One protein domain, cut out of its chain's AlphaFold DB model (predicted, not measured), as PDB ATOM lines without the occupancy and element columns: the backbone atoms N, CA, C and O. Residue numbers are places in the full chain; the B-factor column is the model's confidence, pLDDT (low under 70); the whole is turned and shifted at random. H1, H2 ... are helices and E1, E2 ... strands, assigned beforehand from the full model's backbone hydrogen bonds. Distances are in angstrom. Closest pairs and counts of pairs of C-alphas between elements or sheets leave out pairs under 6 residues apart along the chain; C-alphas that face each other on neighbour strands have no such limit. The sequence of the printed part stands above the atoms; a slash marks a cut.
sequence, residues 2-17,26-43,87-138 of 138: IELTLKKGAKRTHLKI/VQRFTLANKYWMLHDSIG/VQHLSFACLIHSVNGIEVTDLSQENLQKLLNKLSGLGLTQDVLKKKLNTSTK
ATOM      1  N   ILE A   2     233.741 130.475 175.893       86.62
ATOM      2  CA  ILE A   2     234.403 131.709 176.345       86.62
ATOM      3  C   ILE A   2     233.620 132.920 175.842       86.62
ATOM      4  O   ILE A   2     233.208 132.965 174.683       86.62
ATOM      5  N   GLU A   3     233.487 133.933 176.694       90.56
ATOM      6  CA  GLU A   3     232.991 135.247 176.298       90.56
ATOM      7  C   GLU A   3     234.156 136.206 176.029       90.56
ATOM      8  O   GLU A   3     235.093 136.327 176.820       90.56
ATOM      9  N   LEU A   4     234.111 136.894 174.891       89.00
ATOM     10  CA  LEU A   4     235.098 137.890 174.488       89.00
ATOM     11  C   LEU A   4     234.381 139.201 174.175       89.00
ATOM     12  O   LEU A   4     233.465 139.236 173.362       89.00
ATOM     13  N   THR A   5     234.815 140.296 174.795       90.62
ATOM     14  CA  THR A   5     234.281 141.628 174.489       90.62
ATOM     15  C   THR A   5     235.285 142.412 173.660       90.62
ATOM     16  O   THR A   5     236.339 142.801 174.165       90.62
ATOM     17  N   LEU A   6     234.942 142.679 172.403       89.50
ATOM     18  CA  LEU A   6     235.681 143.605 171.554       89.50
ATOM     19  C   LEU A   6     235.308 145.041 171.921       89.50
ATOM     20  O   LEU A   6     234.134 145.349 172.156       89.50
ATOM     21  N   LYS A   7     236.309 145.920 171.974       87.12
ATOM     22  CA  LYS A   7     236.136 147.342 172.279       87.12
ATOM     23  C   LYS A   7     236.691 148.170 171.128       87.12
ATOM     24  O   LYS A   7     237.861 148.035 170.784       87.12
ATOM     25  N   LYS A   8     235.869 149.068 170.586       86.50
ATOM     26  CA  LYS A   8     236.303 150.095 169.631       86.50
ATOM     27  C   LYS A   8     235.662 151.426 170.008       86.50
ATOM     28  O   LYS A   8     234.471 151.644 169.780       86.50
ATOM     29  N   GLY A   9     236.448 152.293 170.646       84.38
ATOM     30  CA  GLY A   9     235.931 153.499 171.296       84.38
ATOM     31  C   GLY A   9     234.896 153.147 172.373       84.38
ATOM     32  O   GLY A   9     235.153 152.300 173.226       84.38
ATOM     33  N   ALA A  10     233.711 153.762 172.305       80.12
ATOM     34  CA  ALA A  10     232.602 153.504 173.230       80.12
ATOM     35  C   ALA A  10     231.787 152.234 172.904       80.12
ATOM     36  O   ALA A  10     231.022 151.762 173.746       80.12
ATOM     37  N   LYS A  11     231.929 151.661 171.697       86.62
ATOM     38  CA  LYS A  11     231.164 150.474 171.289       86.62
ATOM     39  C   LYS A  11     231.774 149.205 171.878       86.62
ATOM     40  O   LYS A  11     232.986 148.991 171.799       86.62
ATOM     41  N   ARG A  12     230.908 148.341 172.414       91.31
ATOM     42  CA  ARG A  12     231.249 146.996 172.893       91.31
ATOM     43  C   ARG A  12     230.526 145.957 172.051       91.31
ATOM     44  O   ARG A  12     229.335 146.095 171.797       91.31
ATOM     45  N   THR A  13     231.259 144.949 171.592       93.25
ATOM     46  CA  THR A  13     230.697 143.793 170.881       93.25
ATOM     47  C   THR A  13     231.023 142.537 171.667       93.25
ATOM     48  O   THR A  13     232.189 142.282 171.955       93.25
ATOM     49  N   HIS A  14     229.999 141.768 172.014       94.25
ATOM     50  CA  HIS A  14     230.121 140.543 172.791       94.25
ATOM     51  C   HIS A  14     230.154 139.340 171.853       94.25
ATOM     52  O   HIS A  14     229.263 139.161 171.025       94.25
ATOM     53  N   LEU A  15     231.180 138.513 171.983       94.38
ATOM     54  CA  LEU A  15     231.358 137.278 171.235       94.38
ATOM     55  C   LEU A  15     231.266 136.099 172.192       94.38
ATOM     56  O   LEU A  15     231.902 136.117 173.245       94.38
ATOM     57  N   LYS A  16     230.529 135.063 171.793       93.19
ATOM     58  CA  LYS A  16     230.615 133.737 172.409       93.19
ATOM     59  C   LYS A  16     231.416 132.836 171.487       93.19
ATOM     60  O   LYS A  16     231.113 132.751 170.297       93.19
ATOM     61  N   ILE A  17     232.446 132.202 172.027       91.81
ATOM     62  CA  ILE A  17     233.402 131.386 171.276       91.81
ATOM     63  C   ILE A  17     233.493 130.015 171.945       91.81
ATOM     64  O   ILE A  17     233.550 129.923 173.175       91.81
ATOM     65  N   VAL A  26     229.280 118.949 165.016       92.69
ATOM     66  CA  VAL A  26     230.059 118.121 164.069       92.69
ATOM     67  C   VAL A  26     230.432 118.861 162.775       92.69
ATOM     68  O   VAL A  26     231.568 118.775 162.302       92.69
ATOM     69  N   GLN A  27     229.506 119.646 162.213       91.62
ATOM     70  CA  GLN A  27     229.763 120.438 161.005       91.62
ATOM     71  C   GLN A  27     230.811 121.539 161.240       91.62
ATOM     72  O   GLN A  27     231.694 121.742 160.407       91.62
ATOM     73  N   ARG A  28     230.744 122.231 162.384       93.62
ATOM     74  CA  ARG A  28     231.721 123.260 162.769       93.62
ATOM     75  C   ARG A  28     233.084 122.651 163.036       93.62
ATOM     76  O   ARG A  28     234.066 123.199 162.551       93.62
ATOM     77  N   PHE A  29     233.130 121.518 163.739       93.62
ATOM     78  CA  PHE A  29     234.362 120.766 163.967       93.62
ATOM     79  C   PHE A  29     235.043 120.426 162.639       93.62
ATOM     80  O   PHE A  29     236.196 120.784 162.416       93.62
ATOM     81  N   THR A  30     234.293 119.822 161.713       93.00
ATOM     82  CA  THR A  30     234.806 119.421 160.396       93.00
ATOM     83  C   THR A  30     235.385 120.609 159.625       93.00
ATOM     84  O   THR A  30     236.470 120.512 159.053       93.00
ATOM     85  N   LEU A  31     234.691 121.751 159.624       93.94
ATOM     86  CA  LEU A  31     235.147 122.952 158.923       93.94
ATOM     87  C   LEU A  31     236.341 123.624 159.608       93.94
ATOM     88  O   LEU A  31     237.297 123.995 158.929       93.94
ATOM     89  N   ALA A  32     236.313 123.765 160.935       92.31
ATOM     90  CA  ALA A  32     237.425 124.321 161.702       92.31
ATOM     91  C   ALA A  32     238.699 123.491 161.493       92.31
ATOM     92  O   ALA A  32     239.752 124.055 161.180       92.31
ATOM     93  N   ASN A  33     238.574 122.161 161.578       91.44
ATOM     94  CA  ASN A  33     239.671 121.225 161.368       91.44
ATOM     95  C   ASN A  33     240.192 121.278 159.926       91.44
ATOM     96  O   ASN A  33     241.395 121.374 159.709       91.44
ATOM     97  N   LYS A  34     239.300 121.326 158.924       93.19
ATOM     98  CA  LYS A  34     239.691 121.510 157.518       93.19
ATOM     99  C   LYS A  34     240.566 122.753 157.334       93.19
ATOM    100  O   LYS A  34     241.621 122.670 156.713       93.19
ATOM    101  N   TYR A  35     240.135 123.904 157.845       92.75
ATOM    102  CA  TYR A  35     240.899 125.145 157.704       92.75
ATOM    103  C   TYR A  35     242.212 125.124 158.486       92.75
ATOM    104  O   TYR A  35     243.198 125.697 158.023       92.75
ATOM    105  N   TRP A  36     242.249 124.430 159.623       89.19
ATOM    106  CA  TRP A  36     243.479 124.238 160.378       89.19
ATOM    107  C   TRP A  36     244.494 123.377 159.614       89.19
ATOM    108  O   TRP A  36     245.634 123.798 159.446       89.19
ATOM    109  N   MET A  37     244.068 122.243 159.049       88.31
ATOM    110  CA  MET A  37     244.925 121.393 158.209       88.31
ATOM    111  C   MET A  37     245.448 122.140 156.973       88.31
ATOM    112  O   MET A  37     246.610 121.992 156.594       88.31
ATOM    113  N   LEU A  38     244.602 122.965 156.346       89.00
ATOM    114  CA  LEU A  38     245.015 123.814 155.227       89.00
ATOM    115  C   LEU A  38     246.051 124.853 155.658       89.00
ATOM    116  O   LEU A  38     247.012 125.072 154.930       89.00
ATOM    117  N   HIS A  39     245.880 125.473 156.827       87.75
ATOM    118  CA  HIS A  39     246.868 126.401 157.370       87.75
ATOM    119  C   HIS A  39     248.216 125.718 157.616       87.75
ATOM    120  O   HIS A  39     249.235 126.267 157.218       87.75
ATOM    121  N   ASP A  40     248.226 124.514 158.185       84.69
ATOM    122  CA  ASP A  40     249.460 123.752 158.414       84.69
ATOM    123  C   ASP A  40     250.162 123.364 157.097       84.69
ATOM    124  O   ASP A  40     251.384 123.380 156.989       84.69
ATOM    125  N   SER A  41     249.380 123.083 156.049       82.50
ATOM    126  CA  SER A  41     249.910 122.649 154.748       82.50
ATOM    127  C   SER A  41     250.337 123.791 153.815       82.50
ATOM    128  O   SER A  41     251.181 123.582 152.944       82.50
ATOM    129  N   ILE A  42     249.710 124.966 153.928       85.06
ATOM    130  CA  ILE A  42     249.818 126.077 152.960       85.06
ATOM    131  C   ILE A  42     250.351 127.356 153.623       85.06
ATOM    132  O   ILE A  42     250.950 128.206 152.976       85.06
ATOM    133  N   GLY A  43     250.120 127.541 154.918       84.12
ATOM    134  CA  GLY A  43     250.436 128.784 155.607       84.12
ATOM    135  C   GLY A  43     249.472 129.928 155.298       84.12
ATOM    136  O   GLY A  43     248.427 129.778 154.655       84.12
ATOM    137  N   VAL A  87     243.310 131.282 155.840       90.00
ATOM    138  CA  VAL A  87     242.751 130.000 156.309       90.00
ATOM    139  C   VAL A  87     242.834 129.838 157.829       90.00
ATOM    140  O   VAL A  87     241.908 129.295 158.429       90.00
ATOM    141  N   GLN A  88     243.859 130.395 158.483       90.38
ATOM    142  CA  GLN A  88     243.939 130.417 159.946       90.38
ATOM    143  C   GLN A  88     242.778 131.212 160.557       90.38
ATOM    144  O   GLN A  88     242.136 130.776 161.514       90.38
ATOM    145  N   HIS A  89     242.466 132.374 159.978       92.50
ATOM    146  CA  HIS A  89     241.359 133.208 160.438       92.50
ATOM    147  C   HIS A  89     240.003 132.546 160.170       92.50
ATOM    148  O   HIS A  89     239.100 132.658 160.998       92.50
ATOM    149  N   LEU A  90     239.857 131.819 159.057       93.38
ATOM    150  CA  LEU A  90     238.650 131.035 158.775       93.38
ATOM    151  C   LEU A  90     238.440 129.915 159.797       93.38
ATOM    152  O   LEU A  90     237.317 129.726 160.258       93.38
ATOM    153  N   SER A  91     239.512 129.229 160.211       92.19
ATOM    154  CA  SER A  91     239.440 128.243 161.297       92.19
ATOM    155  C   SER A  91     238.932 128.886 162.592       92.19
ATOM    156  O   SER A  91     237.983 128.390 163.199       92.19
ATOM    157  N   PHE A  92     239.459 130.061 162.959       91.75
ATOM    158  CA  PHE A  92     238.964 130.821 164.111       91.75
ATOM    159  C   PHE A  92     237.488 131.221 163.971       91.75
ATOM    160  O   PHE A  92     236.725 131.110 164.930       91.75
ATOM    161  N   ALA A  93     237.058 131.670 162.790       93.69
ATOM    162  CA  ALA A  93     235.676 132.081 162.556       93.69
ATOM    163  C   ALA A  93     234.680 130.931 162.799       93.69
ATOM    164  O   ALA A  93     233.605 131.161 163.356       93.69
ATOM    165  N   CYS A  94     235.062 129.686 162.487       93.94
ATOM    166  CA  CYS A  94     234.266 128.494 162.796       93.94
ATOM    167  C   CYS A  94     234.055 128.264 164.305       93.94
ATOM    168  O   CYS A  94     233.082 127.607 164.685       93.94
ATOM    169  N   LEU A  95     234.916 128.819 165.166       92.25
ATOM    170  CA  LEU A  95     234.791 128.741 166.626       92.25
ATOM    171  C   LEU A  95     233.829 129.792 167.197       92.25
ATOM    172  O   LEU A  95     233.472 129.729 168.372       92.25
ATOM    173  N   ILE A  96     233.390 130.769 166.400       93.56
ATOM    174  CA  ILE A  96     232.472 131.811 166.864       93.56
ATOM    175  C   ILE A  96     231.054 131.241 166.897       93.56
ATOM    176  O   ILE A  96     230.459 130.932 165.862       93.56
ATOM    177  N   HIS A  97     230.501 131.110 168.100       94.56
ATOM    178  CA  HIS A  97     229.125 130.682 168.316       94.56
ATOM    179  C   HIS A  97     228.145 131.804 167.976       94.56
ATOM    180  O   HIS A  97     227.254 131.619 167.152       94.56
ATOM    181  N   SER A  98     228.308 132.975 168.599       95.31
ATOM    182  CA  SER A  98     227.399 134.108 168.409       95.31
ATOM    183  C   SER A  98     228.076 135.467 168.567       95.31
ATOM    184  O   SER A  98     229.091 135.608 169.253       95.31
ATOM    185  N   VAL A  99     227.475 136.479 167.935       95.88
ATOM    186  CA  VAL A  99     227.875 137.890 167.991       95.88
ATOM    187  C   VAL A  99     226.697 138.710 168.505       95.88
ATOM    188  O   VAL A  99     225.643 138.741 167.878       95.88
ATOM    189  N   ASN A 100     226.861 139.381 169.645       94.25
ATOM    190  CA  ASN A 100     225.805 140.128 170.340       94.25
ATOM    191  C   ASN A 100     224.517 139.305 170.536       94.25
ATOM    192  O   ASN A 100     223.414 139.815 170.369       94.25
ATOM    193  N   GLY A 101     224.666 138.016 170.851       93.12
ATOM    194  CA  GLY A 101     223.544 137.094 171.053       93.12
ATOM    195  C   GLY A 101     222.974 136.470 169.776       93.12
ATOM    196  O   GLY A 101     222.231 135.504 169.884       93.12
ATOM    197  N   ILE A 102     223.360 136.942 168.586       95.50
ATOM    198  CA  ILE A 102     222.922 136.363 167.308       95.50
ATOM    199  C   ILE A 102     223.860 135.217 166.934       95.50
ATOM    200  O   ILE A 102     225.064 135.431 166.763       95.50
ATOM    201  N   GLU A 103     223.321 134.005 166.831       95.06
ATOM    202  CA  GLU A 103     224.083 132.820 166.442       95.06
ATOM    203  C   GLU A 103     224.589 132.904 165.004       95.06
ATOM    204  O   GLU A 103     223.905 133.366 164.091       95.06
ATOM    205  N   VAL A 104     225.818 132.436 164.809       95.25
ATOM    206  CA  VAL A 104     226.404 132.247 163.485       95.25
ATOM    207  C   VAL A 104     225.974 130.863 163.009       95.25
ATOM    208  O   VAL A 104     226.417 129.859 163.547       95.25
ATOM    209  N   THR A 105     225.088 130.764 162.034       93.75
ATOM    210  CA  THR A 105     224.635 129.454 161.523       93.75
ATOM    211  C   THR A 105     225.215 129.147 160.151       93.75
ATOM    212  O   THR A 105     225.469 127.989 159.829       93.75
ATOM    213  N   ASP A 106     225.497 130.187 159.370       95.00
ATOM    214  CA  ASP A 106     226.115 130.061 158.063       95.00
ATOM    215  C   ASP A 106     227.645 130.025 158.175       95.00
ATOM    216  O   ASP A 106     228.292 131.003 158.555       95.00
ATOM    217  N   LEU A 107     228.202 128.863 157.842       94.56
ATOM    218  CA  LEU A 107     229.632 128.564 157.894       94.56
ATOM    219  C   LEU A 107     230.257 128.492 156.494       94.56
ATOM    220  O   LEU A 107     231.336 127.921 156.324       94.56
ATOM    221  N   SER A 108     229.578 129.028 155.475       95.31
ATOM    222  CA  SER A 108     230.166 129.184 154.149       95.31
ATOM    223  C   SER A 108     231.374 130.117 154.215       95.31
ATOM    224  O   SER A 108     231.412 131.079 154.985       95.31
ATOM    225  N   GLN A 109     232.375 129.847 153.378       93.25
ATOM    226  CA  GLN A 109     233.611 130.628 153.359       93.25
ATOM    227  C   GLN A 109     233.346 132.134 153.187       93.25
ATOM    228  O   GLN A 109     233.961 132.944 153.875       93.25
ATOM    229  N   GLU A 110     232.415 132.502 152.307       93.62
ATOM    230  CA  GLU A 110     232.039 133.896 152.061       93.62
ATOM    231  C   GLU A 110     231.496 134.571 153.329       93.62
ATOM    232  O   GLU A 110     231.918 135.675 153.683       93.62
ATOM    233  N   ASN A 111     230.603 133.897 154.060       94.88
ATOM    234  CA  ASN A 111     230.029 134.457 155.278       94.88
ATOM    235  C   ASN A 111     231.014 134.482 156.445       94.88
ATOM    236  O   ASN A 111     231.011 135.448 157.211       94.88
ATOM    237  N   LEU A 112     231.930 133.516 156.535       95.19
ATOM    238  CA  LEU A 112     233.032 133.563 157.498       95.19
ATOM    239  C   LEU A 112     233.975 134.748 157.225       95.19
ATOM    240  O   LEU A 112     234.359 135.450 158.162       95.19
ATOM    241  N   GLN A 113     234.295 135.040 155.959       93.88
ATOM    242  CA  GLN A 113     235.092 136.222 155.599       93.88
ATOM    243  C   GLN A 113     234.362 137.527 155.931       93.88
ATOM    244  O   GLN A 113     234.926 138.411 156.578       93.88
ATOM    245  N   LYS A 114     233.080 137.639 155.561       94.81
ATOM    246  CA  LYS A 114     232.242 138.799 155.910       94.81
ATOM    247  C   LYS A 114     232.174 139.010 157.422       94.81
ATOM    248  O   LYS A 114     232.268 140.147 157.889       94.81
ATOM    249  N   LEU A 115     232.049 137.926 158.189       95.38
ATOM    250  CA  LEU A 115     232.055 137.966 159.645       95.38
ATOM    251  C   LEU A 115     233.381 138.521 160.177       95.38
ATOM    252  O   LEU A 115     233.364 139.464 160.967       95.38
ATOM    253  N   LEU A 116     234.519 137.999 159.721       94.31
ATOM    254  CA  LEU A 116     235.842 138.478 160.133       94.31
ATOM    255  C   LEU A 116     236.054 139.959 159.792       94.31
ATOM    256  O   LEU A 116     236.488 140.726 160.653       94.31
ATOM    257  N   ASN A 117     235.668 140.386 158.587       93.50
ATOM    258  CA  ASN A 117     235.753 141.785 158.159       93.50
ATOM    259  C   ASN A 117     234.908 142.701 159.052       93.50
ATOM    260  O   ASN A 117     235.375 143.747 159.516       93.50
ATOM    261  N   LYS A 118     233.680 142.279 159.377       93.94
ATOM    262  CA  LYS A 118     232.812 142.996 160.317       93.94
ATOM    263  C   LYS A 118     233.452 143.094 161.702       93.94
ATOM    264  O   LYS A 118     233.456 144.172 162.292       93.94
ATOM    265  N   LEU A 119     233.999 141.998 162.224       93.50
ATOM    266  CA  LEU A 119     234.622 141.970 163.547       93.50
ATOM    267  C   LEU A 119     235.897 142.815 163.613       93.50
ATOM    268  O   LEU A 119     236.103 143.507 164.610       93.50
ATOM    269  N   SER A 120     236.701 142.842 162.547       92.69
ATOM    270  CA  SER A 120     237.842 143.759 162.404       92.69
ATOM    271  C   SER A 120     237.384 145.219 162.528       92.69
ATOM    272  O   SER A 120     237.882 145.993 163.353       92.69
ATOM    273  N   GLY A 121     236.294 145.566 161.834       90.56
ATOM    274  CA  GLY A 121     235.613 146.853 161.970       90.56
ATOM    275  C   GLY A 121     235.114 147.170 163.388       90.56
ATOM    276  O   GLY A 121     234.951 148.348 163.709       90.56
ATOM    277  N   LEU A 122     234.930 146.162 164.245       91.88
ATOM    278  CA  LEU A 122     234.444 146.265 165.628       91.88
ATOM    279  C   LEU A 122     235.551 146.123 166.692       91.88
ATOM    280  O   LEU A 122     235.247 146.147 167.885       91.88
ATOM    281  N   GLY A 123     236.822 146.041 166.285       89.88
ATOM    282  CA  GLY A 123     237.971 146.008 167.198       89.88
ATOM    283  C   GLY A 123     238.586 144.624 167.413       89.88
ATOM    284  O   GLY A 123     239.363 144.455 168.350       89.88
ATOM    285  N   LEU A 124     238.262 143.634 166.575       91.00
ATOM    286  CA  LEU A 124     239.039 142.397 166.500       91.00
ATOM    287  C   LEU A 124     240.405 142.708 165.880       91.00
ATOM    288  O   LEU A 124     240.479 143.234 164.774       91.00
ATOM    289  N   THR A 125     241.479 142.384 166.591       90.12
ATOM    290  CA  THR A 125     242.856 142.603 166.133       90.12
ATOM    291  C   THR A 125     243.628 141.289 166.089       90.12
ATOM    292  O   THR A 125     243.240 140.305 166.726       90.12
ATOM    293  N   GLN A 126     244.764 141.280 165.387       85.00
ATOM    294  CA  GLN A 126     245.635 140.103 165.325       85.00
ATOM    295  C   GLN A 126     246.139 139.664 166.706       85.00
ATOM    296  O   GLN A 126     246.310 138.473 166.945       85.00
ATOM    297  N   ASP A 127     246.348 140.600 167.636       84.75
ATOM    298  CA  ASP A 127     246.739 140.286 169.016       84.75
ATOM    299  C   ASP A 127     245.650 139.483 169.746       84.75
ATOM    300  O   ASP A 127     245.935 138.484 170.410       84.75
ATOM    301  N   VAL A 128     244.382 139.862 169.558       83.31
ATOM    302  CA  VAL A 128     243.233 139.139 170.124       83.31
ATOM    303  C   VAL A 128     243.124 137.734 169.526       83.31
ATOM    304  O   VAL A 128     242.877 136.781 170.265       83.31
ATOM    305  N   LEU A 129     243.357 137.595 168.216       81.19
ATOM    306  CA  LEU A 129     243.368 136.298 167.534       81.19
ATOM    307  C   LEU A 129     244.499 135.395 168.042       81.19
ATOM    308  O   LEU A 129     244.237 134.270 168.464       81.19
ATOM    309  N   LYS A 130     245.740 135.897 168.085       77.50
ATOM    310  CA  LYS A 130     246.922 135.140 168.542       77.50
ATOM    311  C   LYS A 130     246.776 134.644 169.978       77.50
ATOM    312  O   LYS A 130     247.060 133.483 170.260       77.50
ATOM    313  N   LYS A 131     246.278 135.494 170.882       74.94
ATOM    314  CA  LYS A 131     246.034 135.119 172.283       74.94
ATOM    315  C   LYS A 131     245.018 133.992 172.439       74.94
ATOM    316  O   LYS A 131     245.064 133.310 173.453       74.94
ATOM    317  N   LYS A 132     244.100 133.819 171.482       69.75
ATOM    318  CA  LYS A 132     243.061 132.783 171.536       69.75
ATOM    319  C   LYS A 132     243.441 131.509 170.795       69.75
ATOM    320  O   LYS A 132     243.198 130.434 171.330       69.75
ATOM    321  N   LEU A 133     244.101 131.625 169.646       63.16
ATOM    322  CA  LEU A 133     244.601 130.472 168.895       63.16
ATOM    323  C   LEU A 133     245.674 129.704 169.682       63.16
ATOM    324  O   LEU A 133     245.590 128.485 169.781       63.16
ATOM    325  N   ASN A 134     246.601 130.407 170.344       54.88
ATOM    326  CA  ASN A 134     247.691 129.773 171.100       54.88
ATOM    327  C   ASN A 134     247.246 129.130 172.428       54.88
ATOM    328  O   ASN A 134     247.996 128.354 173.014       54.88
ATOM    329  N   THR A 135     246.052 129.457 172.937       43.59
ATOM    330  CA  THR A 135     245.474 128.789 174.119       43.59
ATOM    331  C   THR A 135     244.776 127.472 173.795       43.59
ATOM    332  O   THR A 135     244.574 126.691 174.712       43.59
ATOM    333  N   SER A 136     244.422 127.214 172.533       39.34
ATOM    334  CA  SER A 136     243.793 125.951 172.107       39.34
ATOM    335  C   SER A 136     244.805 124.904 171.625       39.34
ATOM    336  O   SER A 136     244.408 123.844 171.160       39.34
ATOM    337  N   THR A 137     246.106 125.201 171.712       32.59
ATOM    338  CA  THR A 137     247.213 124.314 171.300       32.59
ATOM    339  C   THR A 137     248.042 123.794 172.483       32.59
ATOM    340  O   THR A 137     249.150 123.298 172.282       32.59
ATOM    341  N   LYS A 138     247.535 123.928 173.713       28.41
ATOM    342  CA  LYS A 138     248.139 123.374 174.931       28.41
ATOM    343  C   LYS A 138     247.193 122.411 175.618       28.41
ATOM    344  O   LYS A 138     245.989 122.740 175.661       28.41
TER     345      LYS A 138
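AT A GLANCE: This is residues 2 to 17, 26 to 43 and 87 to 138 of the 138 residues of an uncharacterized protein of marine sediment metagenome (UniProt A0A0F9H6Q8). A long hairpin of two strands, E1 and E2, widened by the short strand E3 beside E2, makes a small sheet, and helix H3 runs along it over one face. Past the end of the hairpin away from its turn, H2 and H1 pack side by side, running opposite ways, with H2 between H1 and H3; the short H4 only grazes the sheet and reaches H2 near its end. The printed part has 86 residues, with three named strands and four named helices in the order E1, E2, H1, H2, E3, H3, H4; the sheet runs E1, E2, E3, all antiparallel, and the class is mixed, helices and strands. The whole is compact, with a radius of gyration of the C-alphas of 12.6 A, yet elongated in outline, with spans of 40 by 25 by 21 A.

IN THESE COORDINATES: The printed part begins with E1, residues 2 to 8, which starts at C-alpha 2 at (234.403, 131.709, 176.345) and is 19.7 A long from first to last C-alpha. E2, residues 11 to 17, runs back over 19.2 A. After a cut comes H1, residues 26 to 42, the longest helix at 24.0 A, starting at C-alpha 26 at (230.059, 118.121, 164.069). After a second cut, H2 holds residues 87 to 94 and measures 10.8 A. E3, residues 96 to 99, measures 7.7 A. H3, residues 109 to 121, spans 18.5 A. H4, residues 126 to 133, measures 10.3 A and ends at C-alpha 133 at (244.601, 130.472, 168.895).

HOW THE PARTS SIT: E1 and E2 form a hairpin, antiparallel with 157 degrees between their directions; N 2 and O 17 are 2.8 A apart and N 8 and O 11 are 3.1 A apart, both within hydrogen-bond range. E3 is antiparallel to E2 at 153 degrees, with N 97 and O 16 at 2.8 A and N 16 and O 98 at 3.0 A. E1 and E3 are the edge strands. Residues 98 to 99 of E3 also pair antiparallel with residues 102 to 103. H3 is on the sheet at a height of 11.0 A, and on the local plane its line stands at 6 degrees to E1, along the strands. It lies only just over E1, E2 and E3, with 3 of its 13 C-alphas falling on each. H2 is the hub, touching three helices. It touches H1 at a shallow tilt of 13 degrees, opposite ways, the closest C-alphas being those of Ala 32 and Ser 91, 4.4 A apart. It touches H3 about perpendicular, at 87 degrees, with the closest C-alphas, those of Ala 93 and Leu 112, 5.9 A apart. H2 and H4 only just touch, with 3 pairs of C-alphas within 8 A; the closest, those of Phe 92 and Leu 133, are 7.4 A apart. Helix packing is mostly crossed, but only just: of the 3 pairs that touch, 1 is at a shallow tilt. H4 only grazes the sheet, with its residues 128 to 132. H1 is apart from H3 and from H4, and H3 is apart from H4. In H1, H2, H3 and H4 every O i to N i+4 pair is within hydrogen-bond range.

THE WHOLE: The two C-alphas farthest apart are those of Ala 10 and Ser 41, at 39.9 A. Residues 18 to 25 are not printed, and C-alphas 17 and 26 stand 15.5 A apart across that cut; residues 44 to 86 are not printed either, with 7.8 A between C-alphas 43 and 87. Of the links that are printed whole, E1 to E2, H2 to E3 and H3 to H4 are tight, E3 to H3 is short with 9 residues, and none is long. The mean pLDDT of the printed part is 87.3, and residues 132 to 138, which end at the chain's last residue, are under 70.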